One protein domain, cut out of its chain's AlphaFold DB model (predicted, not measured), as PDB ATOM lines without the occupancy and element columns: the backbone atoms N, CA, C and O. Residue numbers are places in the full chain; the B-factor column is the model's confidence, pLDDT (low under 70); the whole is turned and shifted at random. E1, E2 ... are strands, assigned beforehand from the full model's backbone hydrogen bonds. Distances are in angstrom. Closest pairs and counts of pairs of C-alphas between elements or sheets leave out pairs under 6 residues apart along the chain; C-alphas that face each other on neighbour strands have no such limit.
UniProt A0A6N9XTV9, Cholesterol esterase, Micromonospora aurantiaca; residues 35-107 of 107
ATOM      1  N   GLY A  35     120.025 166.547   6.119       56.22
ATOM      2  CA  GLY A  35     120.796 165.497   6.743       56.22
ATOM      3  C   GLY A  35     119.848 164.347   6.982       56.22
ATOM      4  O   GLY A  35     118.865 164.502   7.699       56.22
ATOM      5  N   SER A  36     120.124 163.209   6.355       61.78
ATOM      6  CA  SER A  36     119.321 162.003   6.500       61.78
ATOM      7  C   SER A  36     119.203 161.637   7.981       61.78
ATOM      8  O   SER A  36     120.144 161.097   8.570       61.78
ATOM      9  N   PHE A  37     118.059 161.959   8.578       76.38
ATOM     10  CA  PHE A  37     117.624 161.401   9.843       76.38
ATOM     11  C   PHE A  37     116.964 160.069   9.518       76.38
ATOM     12  O   PHE A  37     115.932 160.026   8.849       76.38
ATOM     13  N   LYS A  38     117.600 158.974   9.921       83.88
ATOM     14  CA  LYS A  38     117.094 157.629   9.650       83.88
ATOM     15  C   LYS A  38     116.860 156.908  10.958       83.88
ATOM     16  O   LYS A  38     117.782 156.787  11.764       83.88
ATOM     17  N   VAL A  39     115.651 156.386  11.104       89.06
ATOM     18  CA  VAL A  39     115.284 155.425  12.138       89.06
ATOM     19  C   VAL A  39     115.076 154.078  11.457       89.06
ATOM     20  O   VAL A  39     114.416 153.988  10.424       89.06
ATOM     21  N   SER A  40     115.677 153.034  12.008       91.81
ATOM     22  CA  SER A  40     115.445 151.647  11.616       91.81
ATOM     23  C   SER A  40     115.240 150.796  12.857       91.81
ATOM     24  O   SER A  40     115.799 151.092  13.911       91.81
ATOM     25  N   ALA A  41     114.467 149.731  12.726       93.75
ATOM     26  CA  ALA A  41     114.233 148.747  13.766       93.75
ATOM     27  C   ALA A  41     113.924 147.404  13.104       93.75
ATOM     28  O   ALA A  41     113.492 147.380  11.950       93.75
ATOM     29  N   ASP A  42     114.098 146.311  13.839       95.25
ATOM     30  CA  ASP A  42     113.736 144.980  13.339       95.25
ATOM     31  C   ASP A  42     112.226 144.756  13.412       95.25
ATOM     32  O   ASP A  42     111.628 144.138  12.534       95.25
ATOM     33  N   SER A  43     111.593 145.275  14.465       92.75
ATOM     34  CA  SER A  43     110.143 145.227  14.618       92.75
ATOM     35  C   SER A  43     109.633 146.423  15.405       92.75
ATOM     36  O   SER A  43     110.225 146.796  16.423       92.75
ATOM     37  N   LEU A  44     108.486 146.944  14.978       93.25
ATOM     38  CA  LEU A  44     107.669 147.887  15.725       93.25
ATOM     39  C   LEU A  44     106.276 147.271  15.889       93.25
ATOM     40  O   LEU A  44     105.597 147.016  14.897       93.25
ATOM     41  N   THR A  45     105.850 147.064  17.132       94.62
ATOM     42  CA  THR A  45     104.503 146.576  17.464       94.62
ATOM     43  C   THR A  45     103.820 147.598  18.352       94.62
ATOM     44  O   THR A  45     104.360 147.945  19.398       94.62
ATOM     45  N   GLY A  46     102.633 148.068  17.978       93.50
ATOM     46  CA  GLY A  46     101.928 149.078  18.758       93.50
ATOM     47  C   GLY A  46     100.413 149.016  18.642       93.50
ATOM     48  O   GLY A  46      99.863 148.275  17.831       93.50
ATOM     49  N   THR A  47      99.739 149.799  19.480       96.25
ATOM     50  CA  THR A  47      98.276 149.933  19.522       96.25
ATOM     51  C   THR A  47      97.861 151.398  19.381       96.25
ATOM     52  O   THR A  47      98.639 152.308  19.673       96.25
ATOM     53  N   GLY A  48      96.628 151.627  18.915       94.44
ATOM     54  CA  GLY A  48      96.118 152.976  18.654       94.44
ATOM     55  C   GLY A  48      96.789 153.645  17.453       94.44
ATOM     56  O   GLY A  48      97.185 154.801  17.554       94.44
ATOM     57  N   PHE A  49      96.963 152.896  16.357       95.44
ATOM     58  CA  PHE A  49      97.506 153.417  15.104       95.44
ATOM     59  C   PHE A  49      96.498 154.339  14.413       95.44
ATOM     60  O   PHE A  49      95.342 153.963  14.210       95.44
ATOM     61  N   VAL A  50      96.958 155.519  14.012       94.56
ATOM     62  CA  VAL A  50      96.237 156.456  13.152       94.56
ATOM     63  C   VAL A  50      97.155 156.891  12.023       94.56
ATOM     64  O   VAL A  50      98.357 157.049  12.219       94.56
ATOM     65  N   GLN A  51      96.598 157.108  10.838       93.06
ATOM     66  CA  GLN A  51      97.367 157.609   9.709       93.06
ATOM     67  C   GLN A  51      96.543 158.622   8.931       93.06
ATOM     68  O   GLN A  51      95.391 158.362   8.585       93.06
ATOM     69  N   TYR A  52      97.128 159.788   8.683       92.75
ATOM     70  CA  TYR A  52      96.463 160.884   7.987       92.75
ATOM     71  C   TYR A  52      97.458 161.710   7.171       92.75
ATOM     72  O   TYR A  52      98.667 161.683   7.396       92.75
ATOM     73  N   GLY A  53      96.944 162.428   6.174       94.12
ATOM     74  CA  GLY A  53      97.741 163.349   5.368       94.12
ATOM     75  C   GLY A  53      97.942 164.685   6.079       94.12
ATOM     76  O   GLY A  53      97.034 165.184   6.743       94.12
ATOM     77  N   GLY A  54      99.117 165.276   5.906       89.31
ATOM     78  CA  GLY A  54      99.457 166.606   6.395       89.31
ATOM     79  C   GLY A  54     100.246 167.398   5.359       89.31
ATOM     80  O   GLY A  54     100.638 166.883   4.311       89.31
ATOM     81  N   VAL A  55     100.484 168.667   5.667       89.75
ATOM     82  CA  VAL A  55     101.389 169.526   4.906       89.75
ATOM     83  C   VAL A  55     102.398 170.093   5.886       89.75
ATOM     84  O   VAL A  55     102.011 170.807   6.808       89.75
ATOM     85  N   ASP A  56     103.668 169.761   5.680       84.56
ATOM     86  CA  ASP A  56     104.778 170.325   6.443       84.56
ATOM     87  C   ASP A  56     105.416 171.482   5.662       84.56
ATOM     88  O   ASP A  56     105.369 171.508   4.426       84.56
ATOM     89  N   ALA A  57     105.972 172.461   6.369       82.88
ATOM     90  CA  ALA A  57     106.551 173.663   5.779       82.88
ATOM     91  C   ALA A  57     108.034 173.775   6.137       82.88
ATOM     92  O   ALA A  57     108.410 173.864   7.305       82.88
ATOM     93  N   SER A  58     108.891 173.810   5.119       76.81
ATOM     94  CA  SER A  58     110.317 174.071   5.305       76.81
ATOM     95  C   SER A  58     110.571 175.534   5.685       76.81
ATOM     96  O   SER A  58     109.717 176.407   5.523       76.81
ATOM     97  N   LYS A  59     111.771 175.823   6.210       71.81
ATOM     98  CA  LYS A  59     112.146 177.177   6.664       71.81
ATOM     99  C   LYS A  59     112.132 178.233   5.549       71.81
ATOM    100  O   LYS A  59     112.031 179.416   5.853       71.81
ATOM    101  N   ASP A  60     112.249 177.820   4.292       79.62
ATOM    102  CA  ASP A  60     112.142 178.660   3.093       79.62
ATOM    103  C   ASP A  60     110.688 178.843   2.603       79.62
ATOM    104  O   ASP A  60     110.447 179.547   1.624       79.62
ATOM    105  N   GLY A  61     109.713 178.243   3.294       80.69
ATOM    106  CA  GLY A  61     108.290 178.329   2.980       80.69
ATOM    107  C   GLY A  61     107.789 177.288   1.977       80.69
ATOM    108  O   GLY A  61     106.596 177.316   1.649       80.69
ATOM    109  N   SER A  62     108.629 176.361   1.494       82.50
ATOM    110  CA  SER A  62     108.157 175.275   0.631       82.50
ATOM    111  C   SER A  62     107.244 174.318   1.397       82.50
ATOM    112  O   SER A  62     107.505 173.950   2.543       82.50
ATOM    113  N   LYS A  63     106.140 173.922   0.758       86.94
ATOM    114  CA  LYS A  63     105.146 173.007   1.329       86.94
ATOM    115  C   LYS A  63     105.384 171.590   0.827       86.94
ATOM    116  O   LYS A  63     105.449 171.367  -0.382       86.94
ATOM    117  N   HIS A  64     105.436 170.641   1.749       84.62
ATOM    118  CA  HIS A  64     105.654 169.230   1.465       84.62
ATOM    119  C   HIS A  64     104.451 168.415   1.946       84.62
ATOM    120  O   HIS A  64     104.141 168.443   3.139       84.62
ATOM    121  N   PRO A  65     103.741 167.700   1.054       89.19
ATOM    122  CA  PRO A  65     102.730 166.751   1.489       89.19
ATOM    123  C   PRO A  65     103.419 165.608   2.237       89.19
ATOM    124  O   PRO A  65     104.387 165.026   1.747       89.19
ATOM    125  N   VAL A  66     102.914 165.291   3.422       89.94
ATOM    126  CA  VAL A  66     103.456 164.247   4.294       89.94
ATOM    127  C   VAL A  66     102.352 163.287   4.713       89.94
ATOM    128  O   VAL A  66     101.185 163.664   4.824       89.94
ATOM    129  N   GLN A  67     102.722 162.033   4.948       91.25
ATOM    130  CA  GLN A  67     101.853 161.053   5.588       91.25
ATOM    131  C   GLN A  67     102.280 160.934   7.048       91.25
ATOM    132  O   GLN A  67     103.375 160.460   7.342       91.25
ATOM    133  N   VAL A  68     101.418 161.382   7.952       91.00
ATOM    134  CA  VAL A  68     101.659 161.342   9.393       91.00
ATOM    135  C   VAL A  68     101.107 160.034   9.938       91.00
ATOM    136  O   VAL A  68      99.972 159.666   9.630       91.00
ATOM    137  N   SER A  69     101.909 159.326  10.731       92.25
ATOM    138  CA  SER A  69     101.529 158.052  11.347       92.25
ATOM    139  C   SER A  69     101.665 158.167  12.858       92.25
ATOM    140  O   SER A  69     102.771 158.261  13.366       92.25
ATOM    141  N   GLY A  70     100.544 158.157  13.572       93.69
ATOM    142  CA  GLY A  70     100.512 158.208  15.030       93.69
ATOM    143  C   GLY A  70     100.341 156.816  15.633       93.69
ATOM    144  O   GLY A  70      99.516 156.037  15.159       93.69
ATOM    145  N   ILE A  71     101.083 156.493  16.691       96.25
ATOM    146  CA  ILE A  71     100.954 155.247  17.457       96.25
ATOM    147  C   ILE A  71     100.927 155.585  18.948       96.25
ATOM    148  O   ILE A  71     101.913 156.061  19.510       96.25
ATOM    149  N   LYS A  72      99.808 155.292  19.617       95.06
ATOM    150  CA  LYS A  72      99.615 155.627  21.037       95.06
ATOM    151  C   LYS A  72     100.590 154.905  21.970       95.06
ATOM    152  O   LYS A  72     101.084 155.500  22.920       95.06
ATOM    153  N   SER A  73     100.844 153.621  21.735       95.88
ATOM    154  CA  SER A  73     101.798 152.826  22.517       95.88
ATOM    155  C   SER A  73     102.517 151.849  21.601       95.88
ATOM    156  O   SER A  73     101.853 151.116  20.867       95.88
ATOM    157  N   ALA A  74     103.849 151.843  21.632       95.75
ATOM    158  CA  ALA A  74     104.694 151.020  20.777       95.75
ATOM    159  C   ALA A  74     105.823 150.337  21.562       95.75
ATOM    160  O   ALA A  74     106.428 150.925  22.457       95.75
ATOM    161  N   GLN A  75     106.143 149.110  21.159       96.00
ATOM    162  CA  GLN A  75     107.353 148.388  21.524       96.00
ATOM    163  C   GLN A  75     108.231 148.214  20.284       96.00
ATOM    164  O   GLN A  75     107.787 147.665  19.271       96.00
ATOM    165  N   ILE A  76     109.480 148.669  20.369       95.25
ATOM    166  CA  ILE A  76     110.442 148.674  19.261       95.25
ATOM    167  C   ILE A  76     111.655 147.817  19.641       95.25
ATOM    168  O   ILE A  76     112.252 147.994  20.706       95.25
ATOM    169  N   ARG A  77     112.037 146.874  18.775       96.62
ATOM    170  CA  ARG A  77     113.215 146.001  18.957       96.62
ATOM    171  C   ARG A  77     114.345 146.429  18.027       96.62
ATOM    172  O   ARG A  77     114.092 146.747  16.866       96.62
ATOM    173  N   ASN A  78     115.580 146.383  18.531       95.31
ATOM    174  CA  ASN A  78     116.794 146.699  17.771       95.31
ATOM    175  C   ASN A  78     116.719 148.061  17.058       95.31
ATOM    176  O   ASN A  78     117.055 148.194  15.883       95.31
ATOM    177  N   MET A  79     116.260 149.089  17.775       94.56
ATOM    178  CA  MET A  79     116.151 150.441  17.239       94.56
ATOM    179  C   MET A  79     117.544 151.028  16.997       94.56
ATOM    180  O   MET A  79     118.394 151.033  17.889       94.56
ATOM    181  N   CYS A  80     117.757 151.588  15.812       93.50
ATOM    182  CA  CYS A  80     118.928 152.369  15.450       93.50
ATOM    183  C   CYS A  80     118.477 153.690  14.828       93.50
ATOM    184  O   CYS A  80     117.813 153.716  13.793       93.50
ATOM    185  N   GLN A  81     118.880 154.791  15.446       90.88
ATOM    186  CA  GLN A  81     118.683 156.140  14.949       90.88
ATOM    187  C   GLN A  81     120.031 156.715  14.529       90.88
ATOM    188  O   GLN A  81     121.026 156.593  15.245       90.88
ATOM    189  N   SER A  82     120.070 157.360  13.371       89.94
ATOM    190  CA  SER A  82     121.276 158.017  12.876       89.94
ATOM    191  C   SER A  82     120.967 159.393  12.316       89.94
ATOM    192  O   SER A  82     119.948 159.592  11.655       89.94
ATOM    193  N   VAL A  83     121.864 160.336  12.590       87.31
ATOM    194  CA  VAL A  83     121.812 161.698  12.062       87.31
ATOM    195  C   VAL A  83     123.213 162.140  11.657       87.31
ATOM    196  O   VAL A  83     124.196 161.901  12.364       87.31
ATOM    197  N   LYS A  84     123.318 162.768  10.485       83.06
ATOM    198  CA  LYS A  84     124.569 163.358  10.006       83.06
ATOM    199  C   LYS A  84     124.708 164.772  10.571       83.06
ATOM    200  O   LYS A  84     123.821 165.597  10.379       83.06
ATOM    201  N   VAL A  85     125.826 165.047  11.236       83.00
ATOM    202  CA  VAL A  85     126.157 166.355  11.815       83.00
ATOM    203  C   VAL A  85     127.525 166.772  11.273       83.00
ATOM    204  O   VAL A  85     128.570 166.351  11.769       83.00
ATOM    205  N   GLY A  86     127.520 167.553  10.188       79.81
ATOM    206  CA  GLY A  86     128.738 167.923   9.463       79.81
ATOM    207  C   GLY A  86     129.482 166.689   8.916       79.81
ATOM    208  O   GLY A  86     128.874 165.887   8.198       79.81
ATOM    209  N   PRO A  87     130.782 166.507   9.227       82.38
ATOM    210  CA  PRO A  87     131.548 165.335   8.800       82.38
ATOM    211  C   PRO A  87     131.298 164.086   9.664       82.38
ATOM    212  O   PRO A  87     131.761 163.006   9.306       82.38
ATOM    213  N   PHE A  88     130.565 164.204  10.776       82.94
ATOM    214  CA  PHE A  88     130.323 163.107  11.714       82.94
ATOM    215  C   PHE A  88     128.913 162.521  11.565       82.94
ATOM    216  O   PHE A  88     127.977 163.184  11.110       82.94
ATOM    217  N   THR A  89     128.744 161.269  11.993       86.19
ATOM    218  CA  THR A  89     127.432 160.626  12.136       86.19
ATOM    219  C   THR A  89     127.224 160.259  13.592       86.19
ATOM    220  O   THR A  89     127.976 159.465  14.152       86.19
ATOM    221  N   LEU A  90     126.181 160.821  14.194       88.75
ATOM    222  CA  LEU A  90     125.735 160.414  15.514       88.75
ATOM    223  C   LEU A  90     124.789 159.225  15.350       88.75
ATOM    224  O   LEU A  90     123.788 159.321  14.637       88.75
ATOM    225  N   ARG A  91     125.123 158.102  15.989       91.31
ATOM    226  CA  ARG A  91     124.331 156.868  15.968       91.31
ATOM    227  C   ARG A  91     123.890 156.516  17.384       91.31
ATOM    228  O   ARG A  91     124.737 156.328  18.251       91.31
ATOM    229  N   LEU A  92     122.584 156.389  17.592       91.44
ATOM    230  CA  LEU A  92     121.978 155.894  18.824       91.44
ATOM    231  C   LEU A  92     121.353 154.528  18.560       91.44
ATOM    232  O   LEU A  92     120.634 154.353  17.580       91.44
ATOM    233  N   THR A  93     121.601 153.571  19.446       94.19
ATOM    234  CA  THR A  93     121.002 152.231  19.389       94.19
ATOM    235  C   THR A  93     120.311 151.916  20.706       94.19
ATOM    236  O   THR A  93     120.878 152.185  21.764       94.19
ATOM    237  N   ALA A  94     119.117 151.332  20.652       94.94
ATOM    238  CA  ALA A  94     118.341 150.966  21.833       94.94
ATOM    239  C   ALA A  94     117.499 149.706  21.584       94.94
ATOM    240  O   ALA A  94     117.230 149.326  20.446       94.94
ATOM    241  N   GLY A  95     117.088 149.033  22.661       91.62
ATOM    242  CA  GLY A  95     116.291 147.806  22.562       91.62
ATOM    243  C   GLY A  95     117.037 146.622  21.937       91.62
ATOM    244  O   GLY A  95     116.399 145.786  21.302       91.62
ATOM    245  N   THR A  96     118.370 146.578  22.080       92.06
ATOM    246  CA  THR A  96     119.249 145.535  21.512       92.06
ATOM    247  C   THR A  96     119.412 144.291  22.388       92.06
ATOM    248  O   THR A  96     120.071 143.332  21.997       92.06
ATOM    249  N   GLY A  97     118.857 144.318  23.602       90.06
ATOM    250  CA  GLY A  97     118.890 143.210  24.554       90.06
ATOM    251  C   GLY A  97     117.503 142.613  24.785       90.06
ATOM    252  O   GLY A  97     116.615 142.699  23.945       90.06
ATOM    253  N   ALA A  98     117.290 142.039  25.970       90.69
ATOM    254  CA  ALA A  98     116.012 141.412  26.318       90.69
ATOM    255  C   ALA A  98     114.834 142.405  26.412       90.69
ATOM    256  O   ALA A  98     113.683 142.018  26.213       90.69
ATOM    257  N   LYS A  99     115.111 143.676  26.729       95.44
ATOM    258  CA  LYS A  99     114.087 144.712  26.906       95.44
ATOM    259  C   LYS A  99     113.929 145.537  25.620       95.44
ATOM    260  O   LYS A  99     114.932 146.102  25.176       95.44
ATOM    261  N   PRO A 100     112.722 145.616  25.026       95.19
ATOM    262  CA  PRO A 100     112.454 146.520  23.909       95.19
ATOM    263  C   PRO A 100     112.453 147.988  24.361       95.19
ATOM    264  O   PRO A 100     112.414 148.287  25.553       95.19
ATOM    265  N   VAL A 101     112.489 148.902  23.393       95.81
ATOM    266  CA  VAL A 101     112.169 150.317  23.618       95.81
ATOM    267  C   VAL A 101     110.657 150.445  23.738       95.81
ATOM    268  O   VAL A 101     109.938 149.973  22.860       95.81
ATOM    269  N   GLU A 102     110.191 151.098  24.793       95.75
ATOM    270  CA  GLU A 102     108.789 151.473  24.958       95.75
ATOM    271  C   GLU A 102     108.616 152.943  24.584       95.75
ATOM    272  O   GLU A 102     109.388 153.798  25.022       95.75
ATOM    273  N   ALA A 103     107.617 153.232  23.756       93.19
ATOM    274  CA  ALA A 103     107.271 154.582  23.337       93.19
ATOM    275  C   ALA A 103     105.767 154.819  23.489       93.19
ATOM    276  O   ALA A 103     104.953 153.925  23.237       93.19
ATOM    277  N   THR A 104     105.405 156.037  23.875       95.12
ATOM    278  CA  THR A 104     104.020 156.508  23.974       95.12
ATOM    279  C   THR A 104     103.847 157.762  23.134       95.12
ATOM    280  O   THR A 104     104.769 158.573  23.072       95.12
ATOM    281  N   ASP A 105     102.679 157.906  22.508       92.81
ATOM    282  CA  ASP A 105     102.316 159.051  21.662       92.81
ATOM    283  C   ASP A 105     103.363 159.341  20.570       92.81
ATOM    284  O   ASP A 105     103.828 160.464  20.384       92.81
ATOM    285  N   LEU A 106     103.756 158.284  19.856       90.31
ATOM    286  CA  LEU A 106     104.732 158.340  18.773       90.31
ATOM    287  C   LEU A 106     104.080 158.916  17.508       90.31
ATOM    288  O   LEU A 106     102.972 158.506  17.163       90.31
ATOM    289  N   VAL A 107     104.767 159.839  16.829       86.50
ATOM    290  CA  VAL A 107     104.334 160.522  15.593       86.50
ATOM    291  C   VAL A 107     105.500 160.614  14.617       86.50
ATOM    292  O   VAL A 107     106.640 160.798  15.103       86.50
TER     293      VAL A 107
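This is residues 35 to 107 of the 107 residues of the protein "Cholesterol esterase" of Micromonospora aurantiaca (UniProt A0A6N9XTV9). An open, flat C: the sheet E1 - E4 - E5 makes one arm, and the long, sharply bent hairpin of E2 and E3, with E6 beside E3, makes the rest. The printed part has 73 residues with no named helix and six named strands, E1 to E6 in chain order; the class is all strand. Both sheets, E1 - E4 - E5 and E2 - E3 - E6, are antiparallel. The whole is loose, radius of gyration of the C-alphas 14.8 A, spanning 44 by 37 by 16 A.

Find C-alpha 38 at (117.094, 157.629, 9.650), where E1, residues 38 to 40, begins. Next come E2, 43 to 57, 30.0 A; E3, 63 to 77, 33.2 A; E4, 79 to 85; E5, 88 to 94; and E6, 101 to 106, ending at (104.732, 158.340, 18.773).

Look at N 45 and O 75, 2.9 A, in hairpin E2 and E3, which bend by 101 degrees at 47 and 92 degrees at 73. Between the antiparallel neighbours E3 and E6, N 74 and O 103 are within hydrogen-bond range, 2.9 A. So are N 40 and O 80, 2.9 A, between the antiparallel neighbours E1 and E4, and N 81 and O 92, 2.8 A, in hairpin E4 and E5. E3 and E4 meet only through their link.

C-alphas 61 and 98 are farthest apart, 44.4 A. The printed part has no cut and no long link; residues 35 to 36 are under pLDDT 70.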